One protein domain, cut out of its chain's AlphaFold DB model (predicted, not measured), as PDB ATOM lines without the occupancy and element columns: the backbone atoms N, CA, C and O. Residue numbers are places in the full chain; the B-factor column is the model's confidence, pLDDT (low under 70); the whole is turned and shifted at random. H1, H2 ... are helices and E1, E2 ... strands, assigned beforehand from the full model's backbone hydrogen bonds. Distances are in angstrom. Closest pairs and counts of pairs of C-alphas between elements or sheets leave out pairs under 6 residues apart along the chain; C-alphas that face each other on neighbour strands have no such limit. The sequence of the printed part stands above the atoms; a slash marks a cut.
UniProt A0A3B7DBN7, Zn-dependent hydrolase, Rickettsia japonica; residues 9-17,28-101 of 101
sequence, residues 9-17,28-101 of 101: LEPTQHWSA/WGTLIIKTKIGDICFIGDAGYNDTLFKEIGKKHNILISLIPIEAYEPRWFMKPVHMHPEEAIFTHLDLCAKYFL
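AT A GLANCE: This is residues 9 to 17 and 28 to 101 of the 101 residues of the protein "Zn-dependent hydrolase" of Rickettsia japonica (UniProt A0A3B7DBN7). A small three-stranded sheet, E1 E2 E3, has two helices, H1 and H3, that touch each other and only graze the sheet. The short helix H2 lies toward one end of the long axis, and the turn of the hairpin E1 and E2 lies at the other. The printed part has 83 residues, with named elements in the order E1, E2, H1, E3, H2, H3; the class is mixed, with under half of the residues in named elements. The sheet, in the order E1, E2, E3, is mixed; the whole is compact, with a radius of gyration of the C-alphas of 12.0 A, and elongated, spanning 40 by 26 by 20 A.

HOW THE PARTS SIT: Residues 9 to 10 pair antiparallel with residues 30 to 31 of E1, residues 30 to 33. E1 forms an antiparallel hairpin with E2, residues 39 to 42; N 31 and O 42 are 2.8 A apart, within hydrogen-bond range. E2, H1, residues 50 to 59, and E3, residues 62 to 66, make a strand-helix-strand unit, two parallel neighbour strands with a helix between, with a right-handed crossover; N 41 and O 64 are within range at 2.8 A. H1 touches H3, residues 85 to 94, at a steep tilt of 39 degrees, the same way, closest at the C-alphas of Lys 54 and Asp 94, 4.7 A. H2, residues 75 to 78, is apart from H1 and H3. In H1 and H3 every O i to N i+4 pair is within hydrogen-bond range; H2 is too short for one.

IN THESE COORDINATES: E1 begins at C-alpha 30 (-1.659, 27.640, -49.878). H1 is 14.6 A long, E3 10.4 A. H3, 14.3 A, ends at C-alpha 94 (-1.191, 15.528, -42.841).

THE WHOLE: The C-alphas farthest apart, of Lys 36 and Trp 76, are 41.2 A apart. Residues 18 to 27 are cut out, with 10.3 A between C-alphas 17 and 28. No link between named elements is long, and no printed residue is under 70 in pLDDT.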
ATOM      1  N   LEU A   9      -7.530  28.937 -52.983       97.81
ATOM      2  CA  LEU A   9      -6.594  29.418 -51.978       97.81
ATOM      3  C   LEU A   9      -7.055  28.916 -50.611       97.81
ATOM      4  O   LEU A   9      -8.155  29.253 -50.171       97.81
ATOM      5  N   GLU A  10      -6.217  28.123 -49.955       98.12
ATOM      6  CA  GLU A  10      -6.406  27.686 -48.573       98.12
ATOM      7  C   GLU A  10      -5.529  28.522 -47.627       98.12
ATOM      8  O   GLU A  10      -4.536  29.122 -48.059       98.12
ATOM      9  N   PRO A  11      -5.854  28.597 -46.325       97.44
ATOM     10  CA  PRO A  11      -5.026  29.336 -45.384       97.44
ATOM     11  C   PRO A  11      -3.636  28.691 -45.227       97.44
ATOM     12  O   PRO A  11      -3.450  27.497 -45.462       97.44
ATOM     13  N   THR A  12      -2.649  29.488 -44.819       97.25
ATOM     14  CA  THR A  12      -1.313  29.011 -44.432       97.25
ATOM     15  C   THR A  12      -0.749  29.875 -43.303       97.25
ATOM     16  O   THR A  12      -1.163  31.027 -43.116       97.25
ATOM     17  N   GLN A  13       0.166  29.321 -42.508       96.56
ATOM     18  CA  GLN A  13       0.740  30.013 -41.354       96.56
ATOM     19  C   GLN A  13       1.974  30.819 -41.770       96.56
ATOM     20  O   GLN A  13       3.094  30.318 -41.742       96.56
ATOM     21  N   HIS A  14       1.764  32.080 -42.148       97.50
ATOM     22  CA  HIS A  14       2.836  33.000 -42.530       97.50
ATOM     23  C   HIS A  14       2.438  34.472 -42.299       97.50
ATOM     24  O   HIS A  14       1.572  34.760 -41.470       97.50
ATOM     25  N   TRP A  15       3.105  35.408 -42.977       97.38
ATOM     26  CA  TRP A  15       2.855  36.852 -42.941       97.38
ATOM     27  C   TRP A  15       3.264  37.504 -44.275       97.38
ATOM     28  O   TRP A  15       3.815  36.845 -45.149       97.38
ATOM     29  N   SER A  16       3.009  38.800 -44.460       97.88
ATOM     30  CA  SER A  16       3.459  39.534 -45.657       97.88
ATOM     31  C   SER A  16       3.966  40.931 -45.311       97.88
ATOM     32  O   SER A  16       3.502  41.537 -44.346       97.88
ATOM     33  N   ALA A  17       4.912  41.458 -46.088       97.31
ATOM     34  CA  ALA A  17       5.290  42.874 -46.107       97.31
ATOM     35  C   ALA A  17       6.114  43.181 -47.366       97.31
ATOM     36  O   ALA A  17       6.848  42.319 -47.853       97.31
ATOM     37  N   TRP A  28      -1.561  35.939 -47.749       97.69
ATOM     38  CA  TRP A  28      -0.719  34.791 -48.097       97.69
ATOM     39  C   TRP A  28      -1.573  33.518 -47.986       97.69
ATOM     40  O   TRP A  28      -2.602  33.520 -47.308       97.69
ATOM     41  N   GLY A  29      -1.187  32.433 -48.653       97.44
ATOM     42  CA  GLY A  29      -2.013  31.227 -48.682       97.44
ATOM     43  C   GLY A  29      -1.343  30.044 -49.364       97.44
ATOM     44  O   GLY A  29      -0.350  30.201 -50.072       97.44
ATOM     45  N   THR A  30      -1.948  28.881 -49.160       98.31
ATOM     46  CA  THR A  30      -1.659  27.640 -49.878       98.31
ATOM     47  C   THR A  30      -2.447  27.641 -51.184       98.31
ATOM     48  O   THR A  30      -3.675  27.745 -51.168       98.31
ATOM     49  N   LEU A  31      -1.767  27.524 -52.321       98.50
ATOM     50  CA  LEU A  31      -2.403  27.425 -53.630       98.50
ATOM     51  C   LEU A  31      -2.717  25.962 -53.949       98.50
ATOM     52  O   LEU A  31      -1.819  25.122 -54.007       98.50
ATOM     53  N   ILE A  32      -3.984  25.680 -54.226       98.44
ATOM     54  CA  ILE A  32      -4.422  24.399 -54.767       98.44
ATOM     55  C   ILE A  32      -4.692  24.565 -56.254       98.44
ATOM     56  O   ILE A  32      -5.475  25.426 -56.659       98.44
ATOM     57  N   ILE A  33      -4.078  23.708 -57.061       97.38
ATOM     58  CA  ILE A  33      -4.309  23.630 -58.501       97.38
ATOM     59  C   ILE A  33      -5.079  22.342 -58.770       97.38
ATOM     60  O   ILE A  33      -4.551  21.240 -58.581       97.38
ATOM     61  N   LYS A  34      -6.334  22.475 -59.197       96.06
ATOM     62  CA  LYS A  34      -7.211  21.341 -59.487       96.06
ATOM     63  C   LYS A  34      -6.834  20.706 -60.818       96.06
ATOM     64  O   LYS A  34      -6.707  21.390 -61.836       96.06
ATOM     65  N   THR A  35      -6.707  19.382 -60.832       92.56
ATOM     66  CA  THR A  35      -6.468  18.619 -62.066       92.56
ATOM     67  C   THR A  35      -7.396  17.410 -62.160       92.56
ATOM     68  O   THR A  35      -8.036  17.016 -61.188       92.56
ATOM     69  N   LYS A  36      -7.453  16.777 -63.337       91.50
ATOM     70  CA  LYS A  36      -8.309  15.602 -63.583       91.50
ATOM     71  C   LYS A  36      -7.903  14.357 -62.782       91.50
ATOM     72  O   LYS A  36      -8.710  13.443 -62.661       91.50
ATOM     73  N   ILE A  37      -6.668  14.293 -62.277       93.12
ATOM     74  CA  ILE A  37      -6.105  13.097 -61.619       93.12
ATOM     75  C   ILE A  37      -5.748  13.313 -60.141       93.12
ATOM     76  O   ILE A  37      -5.272  12.387 -59.487       93.12
ATOM     77  N   GLY A  38      -5.981  14.515 -59.618       94.88
ATOM     78  CA  GLY A  38      -5.670  14.913 -58.248       94.88
ATOM     79  C   GLY A  38      -5.016  16.290 -58.185       94.88
ATOM     80  O   GLY A  38      -4.520  16.815 -59.182       94.88
ATOM     81  N   ASP A  39      -5.052  16.892 -57.010       97.56
ATOM     82  CA  ASP A  39      -4.713  18.295 -56.822       97.56
ATOM     83  C   ASP A  39      -3.210  18.481 -56.578       97.56
ATOM     84  O   ASP A  39      -2.559  17.649 -55.938       97.56
ATOM     85  N   ILE A  40      -2.658  19.591 -57.059       98.25
ATOM     86  CA  ILE A  40      -1.314  20.036 -56.683       98.25
ATOM     87  C   ILE A  40      -1.468  21.049 -55.550       98.25
ATOM     88  O   ILE A  40      -2.159  22.053 -55.716       98.25
ATOM     89  N   CYS A  41      -0.830  20.784 -54.415       98.62
ATOM     90  CA  CYS A  41      -0.819  21.646 -53.240       98.62
ATOM     91  C   CYS A  41       0.532  22.352 -53.134       98.62
ATOM     92  O   CYS A  41       1.543  21.706 -52.867       98.62
ATOM     93  N   PHE A  42       0.555  23.667 -53.339       98.50
ATOM     94  CA  PHE A  42       1.725  24.509 -53.106       98.50
ATOM     95  C   PHE A  42       1.499  25.364 -51.865       98.50
ATOM     96  O   PHE A  42       0.714  26.310 -51.902       98.50
ATOM     97  N   ILE A  43       2.175  25.038 -50.761       97.19
ATOM     98  CA  ILE A  43       1.871  25.662 -49.461       97.19
ATOM     99  C   ILE A  43       2.483  27.059 -49.271       97.19
ATOM    100  O   ILE A  43       2.135  27.752 -48.312       97.19
ATOM    101  N   GLY A  44       3.367  27.475 -50.187       96.19
ATOM    102  CA  GLY A  44       4.166  28.695 -50.052       96.19
ATOM    103  C   GLY A  44       5.118  28.638 -48.854       96.19
ATOM    104  O   GLY A  44       5.387  27.566 -48.319       96.19
ATOM    105  N   ASP A  45       5.617  29.793 -48.414       97.31
ATOM    106  CA  ASP A  45       6.311  29.875 -47.127       97.31
ATOM    107  C   ASP A  45       5.306  29.657 -45.993       97.31
ATOM    108  O   ASP A  45       4.263  30.313 -45.933       97.31
ATOM    109  N   ALA A  46       5.609  28.716 -45.104       97.38
ATOM    110  CA  ALA A  46       4.687  28.292 -44.065       97.38
ATOM    111  C   ALA A  46       5.424  27.782 -42.827       97.38
ATOM    112  O   ALA A  46       6.436  27.088 -42.925       97.38
ATOM    113  N   GLY A  47       4.880  28.089 -41.650       97.75
ATOM    114  CA  GLY A  47       5.168  27.364 -40.419       97.75
ATOM    115  C   GLY A  47       4.272  26.132 -40.283       97.75
ATOM    116  O   GLY A  47       3.185  26.064 -40.859       97.75
ATOM    117  N   TYR A  48       4.710  25.159 -39.486       97.88
ATOM    118  CA  TYR A  48       3.922  23.957 -39.224       97.88
ATOM    119  C   TYR A  48       2.665  24.250 -38.402       97.88
ATOM    120  O   TYR A  48       2.728  24.916 -37.365       97.88
ATOM    121  N   ASN A  49       1.534  23.708 -38.857       97.56
ATOM    122  CA  ASN A  49       0.246  23.754 -38.178       97.56
ATOM    123  C   ASN A  49      -0.527  22.462 -38.476       97.56
ATOM    124  O   ASN A  49      -1.073  22.285 -39.565       97.56
ATOM    125  N   ASP A  50      -0.551  21.555 -37.506       94.50
ATOM    126  CA  ASP A  50      -1.088  20.201 -37.674       94.50
ATOM    127  C   ASP A  50      -2.586  20.197 -38.018       94.50
ATOM    128  O   ASP A  50      -3.059  19.421 -38.843       94.50
ATOM    129  N   THR A  51      -3.349  21.091 -37.398       97.88
ATOM    130  CA  THR A  51      -4.796  21.180 -37.588       97.88
ATOM    131  C   THR A  51      -5.110  21.701 -38.986       97.88
ATOM    132  O   THR A  51      -5.925  21.113 -39.691       97.88
ATOM    133  N   LEU A  52      -4.420  22.760 -39.418       97.81
ATOM    134  CA  LEU A  52      -4.586  23.359 -40.740       97.81
ATOM    135  C   LEU A  52      -4.369  22.335 -41.862       97.81
ATOM    136  O   LEU A  52      -5.245  22.158 -42.709       97.81
ATOM    137  N   PHE A  53      -3.213  21.667 -41.884       98.25
ATOM    138  CA  PHE A  53      -2.856  20.798 -43.006       98.25
ATOM    139  C   PHE A  53      -3.700  19.521 -43.052       98.25
ATOM    140  O   PHE A  53      -4.063  19.091 -44.146       98.25
ATOM    141  N   LYS A  54      -4.136  18.998 -41.896       98.62
ATOM    142  CA  LYS A  54      -5.124  17.907 -41.840       98.62
ATOM    143  C   LYS A  54      -6.475  18.316 -42.414       98.62
ATOM    144  O   LYS A  54      -7.103  17.521 -43.108       98.62
ATOM    145  N   GLU A  55      -6.951  19.531 -42.139       98.50
ATOM    146  CA  GLU A  55      -8.214  20.010 -42.718       98.50
ATOM    147  C   GLU A  55      -8.103  20.217 -44.236       98.50
ATOM    148  O   GLU A  55      -9.014  19.834 -44.975       98.50
ATOM    149  N   ILE A  56      -6.964  20.721 -44.726       98.31
ATOM    150  CA  ILE A  56      -6.699  20.819 -46.172       98.31
ATOM    151  C   ILE A  56      -6.680  19.418 -46.809       98.31
ATOM    152  O   ILE A  56      -7.361  19.199 -47.813       98.31
ATOM    153  N   GLY A  57      -5.980  18.453 -46.204       98.25
ATOM    154  CA  GLY A  57      -5.920  17.066 -46.682       98.25
ATOM    155  C   GLY A  57      -7.276  16.348 -46.692       98.25
ATOM    156  O   GLY A  57      -7.519  15.495 -47.541       98.25
ATOM    157  N   LYS A  58      -8.208  16.714 -45.800       98.38
ATOM    158  CA  LYS A  58      -9.595  16.202 -45.823       98.38
ATOM    159  C   LYS A  58     -10.439  16.812 -46.943       98.38
ATOM    160  O   LYS A  58     -11.339  16.151 -47.459       98.38
ATOM    161  N   LYS A  59     -10.196  18.079 -47.282       98.06
ATOM    162  CA  LYS A  59     -10.984  18.837 -48.267       98.06
ATOM    163  C   LYS A  59     -10.563  18.548 -49.712       98.06
ATOM    164  O   LYS A  59     -11.374  18.702 -50.628       98.06
ATOM    165  N   HIS A  60      -9.317  18.137 -49.926       97.94
ATOM    166  CA  HIS A  60      -8.724  17.995 -51.251       97.94
ATOM    167  C   HIS A  60      -8.102  16.615 -51.472       97.94
ATOM    168  O   HIS A  60      -7.489  16.044 -50.580       97.94
ATOM    169  N   ASN A  61      -8.200  16.099 -52.698       97.75
ATOM    170  CA  ASN A  61      -7.510  14.871 -53.093       97.75
ATOM    171  C   ASN A  61      -6.101  15.216 -53.598       97.75
ATOM    172  O   ASN A  61      -5.893  15.332 -54.810       97.75
ATOM    173  N   ILE A  62      -5.160  15.455 -52.680       98.50
ATOM    174  CA  ILE A  62      -3.816  15.940 -53.022       98.50
ATOM    175  C   ILE A  62      -2.976  14.834 -53.671       98.50
ATOM    176  O   ILE A  62      -2.653  13.813 -53.068       98.50
ATOM    177  N   LEU A  63      -2.560  15.063 -54.913       98.44
ATOM    178  CA  LEU A  63      -1.625  14.193 -55.620       98.44
ATOM    179  C   LEU A  63      -0.174  14.561 -55.305       98.44
ATOM    180  O   LEU A  63       0.643  13.675 -55.070       98.44
ATOM    181  N   ILE A  64       0.144  15.856 -55.319       98.62
ATOM    182  CA  ILE A  64       1.502  16.374 -55.117       98.62
ATOM    183  C   ILE A  64       1.448  17.465 -54.053       98.62
ATOM    184  O   ILE A  64       0.679  18.414 -54.199       98.62
ATOM    185  N   SER A  65       2.279  17.358 -53.021       98.69
ATOM    186  CA  SER A  65       2.558  18.450 -52.086       98.69
ATOM    187  C   SER A  65       3.932  19.045 -52.380       98.69
ATOM    188  O   SER A  65       4.917  18.310 -52.380       98.69
ATOM    189  N   LEU A  66       3.977  20.357 -52.595       98.69
ATOM    190  CA  LEU A  66       5.181  21.164 -52.779       98.69
ATOM    191  C   LEU A  66       5.435  21.938 -51.482       98.69
ATOM    192  O   LEU A  66       4.675  22.869 -51.179       98.69
ATOM    193  N   ILE A  67       6.449  21.537 -50.712       98.31
ATOM    194  CA  ILE A  67       6.681  22.065 -49.357       98.31
ATOM    195  C   ILE A  67       8.131  22.553 -49.226       98.31
ATOM    196  O   ILE A  67       9.050  21.746 -49.359       98.31
ATOM    197  N   PRO A  68       8.371  23.853 -48.960       96.31
ATOM    198  CA  PRO A  68       9.726  24.360 -48.801       96.31
ATOM    199  C   PRO A  68      10.380  23.830 -47.520       96.31
ATOM    200  O   PRO A  68       9.750  23.740 -46.468       96.31
ATOM    201  N   ILE A  69      11.677  23.537 -47.616       96.44
ATOM    202  CA  ILE A  69      12.520  23.029 -46.522       96.44
ATOM    203  C   ILE A  69      13.703  23.959 -46.232       96.44
ATOM    204  O   ILE A  69      14.742  23.518 -45.760       96.44
ATOM    205  N   GLU A  70      13.561  25.244 -46.547       95.00
ATOM    206  CA  GLU A  70      14.634  26.241 -46.504       95.00
ATOM    207  C   GLU A  70      14.329  27.346 -45.481       95.00
ATOM    208  O   GLU A  70      13.215  27.459 -44.968       95.00
ATOM    209  N   ALA A  71      15.326  28.192 -45.196       95.94
ATOM    210  CA  ALA A  71      15.196  29.381 -44.343       95.94
ATOM    211  C   ALA A  71      14.611  29.101 -42.943       95.94
ATOM    212  O   ALA A  71      13.947  29.938 -42.344       95.94
ATOM    213  N   TYR A  72      14.864  27.924 -42.380       96.19
ATOM    214  CA  TYR A  72      14.244  27.509 -41.125       96.19
ATOM    215  C   TYR A  72      15.056  27.874 -39.874       96.19
ATOM    216  O   TYR A  72      14.561  27.653 -38.771       96.19
ATOM    217  N   GLU A  73      16.261  28.442 -39.987       96.81
ATOM    218  CA  GLU A  73      17.112  28.831 -38.849       96.81
ATOM    219  C   GLU A  73      17.235  30.358 -38.656       96.81
ATOM    220  O   GLU A  73      17.190  31.104 -39.633       96.81
ATOM    221  N   PRO A  74      17.444  30.847 -37.412       97.44
ATOM    222  CA  PRO A  74      17.439  30.094 -36.155       97.44
ATOM    223  C   PRO A  74      16.010  29.758 -35.691       97.44
ATOM    224  O   PRO A  74      15.088  30.566 -35.830       97.44
ATOM    225  N   ARG A  75      15.813  28.575 -35.084       96.31
ATOM    226  CA  ARG A  75      14.463  28.046 -34.778       96.31
ATOM    227  C   ARG A  75      13.626  28.932 -33.859       96.31
ATOM    228  O   ARG A  75      12.416  28.985 -34.034       96.31
ATOM    229  N   TRP A  76      14.235  29.642 -32.912       96.88
ATOM    230  CA  TRP A  76      13.487  30.533 -32.017       96.88
ATOM    231  C   TRP A  76      12.765  31.662 -32.773       96.88
ATOM    232  O   TRP A  76      11.746  32.152 -32.294       96.88
ATOM    233  N   PHE A  77      13.275  32.052 -33.947       96.50
ATOM    234  CA  PHE A  77      12.722  33.117 -34.780       96.50
ATOM    235  C   PHE A  77      11.899  32.566 -35.950       96.50
ATOM    236  O   PHE A  77      10.775  33.010 -36.170       96.50
ATOM    237  N   MET A  78      12.432  31.577 -36.672       97.94
ATOM    238  CA  MET A  78      11.840  31.113 -37.933       97.94
ATOM    239  C   MET A  78      10.742  30.058 -37.755       97.94
ATOM    240  O   MET A  78       9.880  29.938 -38.621       97.94
ATOM    241  N   LYS A  79      10.702  29.318 -36.636       97.00
ATOM    242  CA  LYS A  79       9.738  28.216 -36.430       97.00
ATOM    243  C   LYS A  79       8.264  28.566 -36.697       97.00
ATOM    244  O   LYS A  79       7.574  27.736 -37.282       97.00
ATOM    245  N   PRO A  80       7.744  29.747 -36.311       96.94
ATOM    246  CA  PRO A  80       6.342  30.072 -36.561       96.94
ATOM    247  C   PRO A  80       5.994  30.251 -38.044       96.94
ATOM    248  O   PRO A  80       4.812  30.240 -38.373       96.94
ATOM    249  N   VAL A  81       6.987  30.451 -38.917       97.44
ATOM    250  CA  VAL A  81       6.791  30.938 -40.292       97.44
ATOM    251  C   VAL A  81       7.520  30.120 -41.363       97.44
ATOM    252  O   VAL A  81       7.131  30.225 -42.520       97.44
ATOM    253  N   HIS A  82       8.518  29.305 -41.002       98.00
ATOM    254  CA  HIS A  82       9.248  28.404 -41.901       98.00
ATOM    255  C   HIS A  82       9.454  27.020 -41.268       98.00
ATOM    256  O   HIS A  82       9.974  26.887 -40.147       98.00
ATOM    257  N   MET A  83       9.070  25.988 -42.017       97.94
ATOM    258  CA  MET A  83       9.200  24.586 -41.633       97.94
ATOM    259  C   MET A  83      10.648  24.103 -41.653       97.94
ATOM    260  O   MET A  83      11.401  24.356 -42.588       97.94
ATOM    261  N   HIS A  84      11.010  23.342 -40.628       97.69
ATOM    262  CA  HIS A  84      12.167  22.450 -40.666       97.69
ATOM    263  C   HIS A  84      11.855  21.225 -41.563       97.69
ATOM    264  O   HIS A  84      10.682  20.861 -41.667       97.69
ATOM    265  N   PRO A  85      12.843  20.539 -42.171       97.81
ATOM    266  CA  PRO A  85      12.595  19.362 -43.020       97.81
ATOM    267  C   PRO A  85      11.659  18.292 -42.415       97.81
ATOM    268  O   PRO A  85      10.813  17.726 -43.100       97.81
ATOM    269  N   GLU A  86      11.739  18.044 -41.113       98.00
ATOM    270  CA  GLU A  86      10.888  17.098 -40.381       98.00
ATOM    271  C   GLU A  86       9.433  17.581 -40.319       98.00
ATOM    272  O   GLU A  86       8.504  16.795 -40.487       98.00
ATOM    273  N   GLU A  87       9.224  18.884 -40.129       98.25
ATOM    274  CA  GLU A  87       7.895  19.503 -40.166       98.25
ATOM    275  C   GLU A  87       7.294  19.462 -41.582       98.25
ATOM    276  O   GLU A  87       6.078  19.309 -41.731       98.25
ATOM    277  N   ALA A  88       8.133  19.528 -42.620       98.31
ATOM    278  CA  ALA A  88       7.710  19.334 -44.004       98.31
ATOM    279  C   ALA A  88       7.214  17.900 -44.258       98.31
ATOM    280  O   ALA A  88       6.174  17.709 -44.890       98.31
ATOM    281  N   ILE A  89       7.884  16.890 -43.687       98.38
ATOM    282  CA  ILE A  89       7.427  15.492 -43.742       98.38
ATOM    283  C   ILE A  89       6.075  15.338 -43.033       98.38
ATOM    284  O   ILE A  89       5.166  14.720 -43.586       98.38
ATOM    285  N   PHE A  90       5.905  15.912 -41.838       98.50
ATOM    286  CA  PHE A  90       4.615  15.859 -41.137       98.50
ATOM    287  C   PHE A  90       3.503  16.538 -41.937       98.50
ATOM    288  O   PHE A  90       2.429  15.967 -42.089       98.50
ATOM    289  N   THR A  91       3.786  17.699 -42.528       98.50
ATOM    290  CA  THR A  91       2.844  18.411 -43.401       98.50
ATOM    291  C   THR A  91       2.440  17.575 -44.615       98.50
ATOM    292  O   THR A  91       1.257  17.503 -44.938       98.50
ATOM    293  N   HIS A  92       3.392  16.905 -45.272       98.62
ATOM    294  CA  HIS A  92       3.107  16.004 -46.393       98.62
ATOM    295  C   HIS A  92       2.136  14.879 -45.995       98.62
ATOM    296  O   HIS A  92       1.170  14.608 -46.713       98.62
ATOM    297  N   LEU A  93       2.372  14.259 -44.833       98.69
ATOM    298  CA  LEU A  93       1.515  13.201 -44.296       98.69
ATOM    299  C   LEU A  93       0.127  13.726 -43.910       98.69
ATOM    300  O   LEU A  93      -0.874  13.094 -44.241       98.69
ATOM    301  N   ASP A  94       0.060  14.887 -43.260       98.56
ATOM    302  CA  ASP A  94      -1.191  15.528 -42.841       98.56
ATOM    303  C   ASP A  94      -2.058  15.955 -44.037       98.56
ATOM    304  O   ASP A  94      -3.285  15.878 -43.971       98.56
ATOM    305  N   LEU A  95      -1.433  16.332 -45.157       98.56
ATOM    306  CA  LEU A  95      -2.110  16.608 -46.427       98.56
ATOM    307  C   LEU A  95      -2.638  15.346 -47.129       98.56
ATOM    308  O   LEU A  95      -3.321  15.474 -48.146       98.56
ATOM    309  N   CYS A  96      -2.306  14.145 -46.640       98.44
ATOM    310  CA  CYS A  96      -2.587  12.871 -47.307       98.44
ATOM    311  C   CYS A  96      -2.094  12.841 -48.769       98.44
ATOM    312  O   CYS A  96      -2.704  12.200 -49.628       98.44
ATOM    313  N   ALA A  97      -1.007  13.561 -49.065       98.50
ATOM    314  CA  ALA A  97      -0.511  13.706 -50.425       98.50
ATOM    315  C   ALA A  97       0.181  12.423 -50.902       98.50
ATOM    316  O   ALA A  97       0.872  11.747 -50.144       98.50
ATOM    317  N   LYS A  98       0.035  12.091 -52.188       98.38
ATOM    318  CA  LYS A  98       0.671  10.886 -52.748       98.38
ATOM    319  C   LYS A  98       2.173  11.053 -52.987       98.38
ATOM    320  O   LYS A  98       2.929  10.100 -52.810       98.38
ATOM    321  N   TYR A  99       2.591  12.235 -53.428       98.56
ATOM    322  CA  TYR A  99       3.984  12.548 -53.734       98.56
ATOM    323  C   TYR A  99       4.414  13.829 -53.025       98.56
ATOM    324  O   TYR A  99       3.653  14.796 -52.968       98.56
ATOM    325  N   PHE A 100       5.640  13.824 -52.511       97.88
ATOM    326  CA  PHE A 100       6.293  14.982 -51.915       97.88
ATOM    327  C   PHE A 100       7.361  15.494 -52.886       97.88
ATOM    328  O   PHE A 100       8.198  14.703 -53.335       97.88
ATOM    329  N   LEU A 101       7.299  16.783 -53.227       94.12
ATOM    330  CA  LEU A 101       8.336  17.502 -53.956       94.12
ATOM    331  C   LEU A 101       8.833  18.721 -53.169       94.12
ATOM    332  O   LEU A 101       8.000  19.379 -52.499       94.12
TER     333      LEU A 101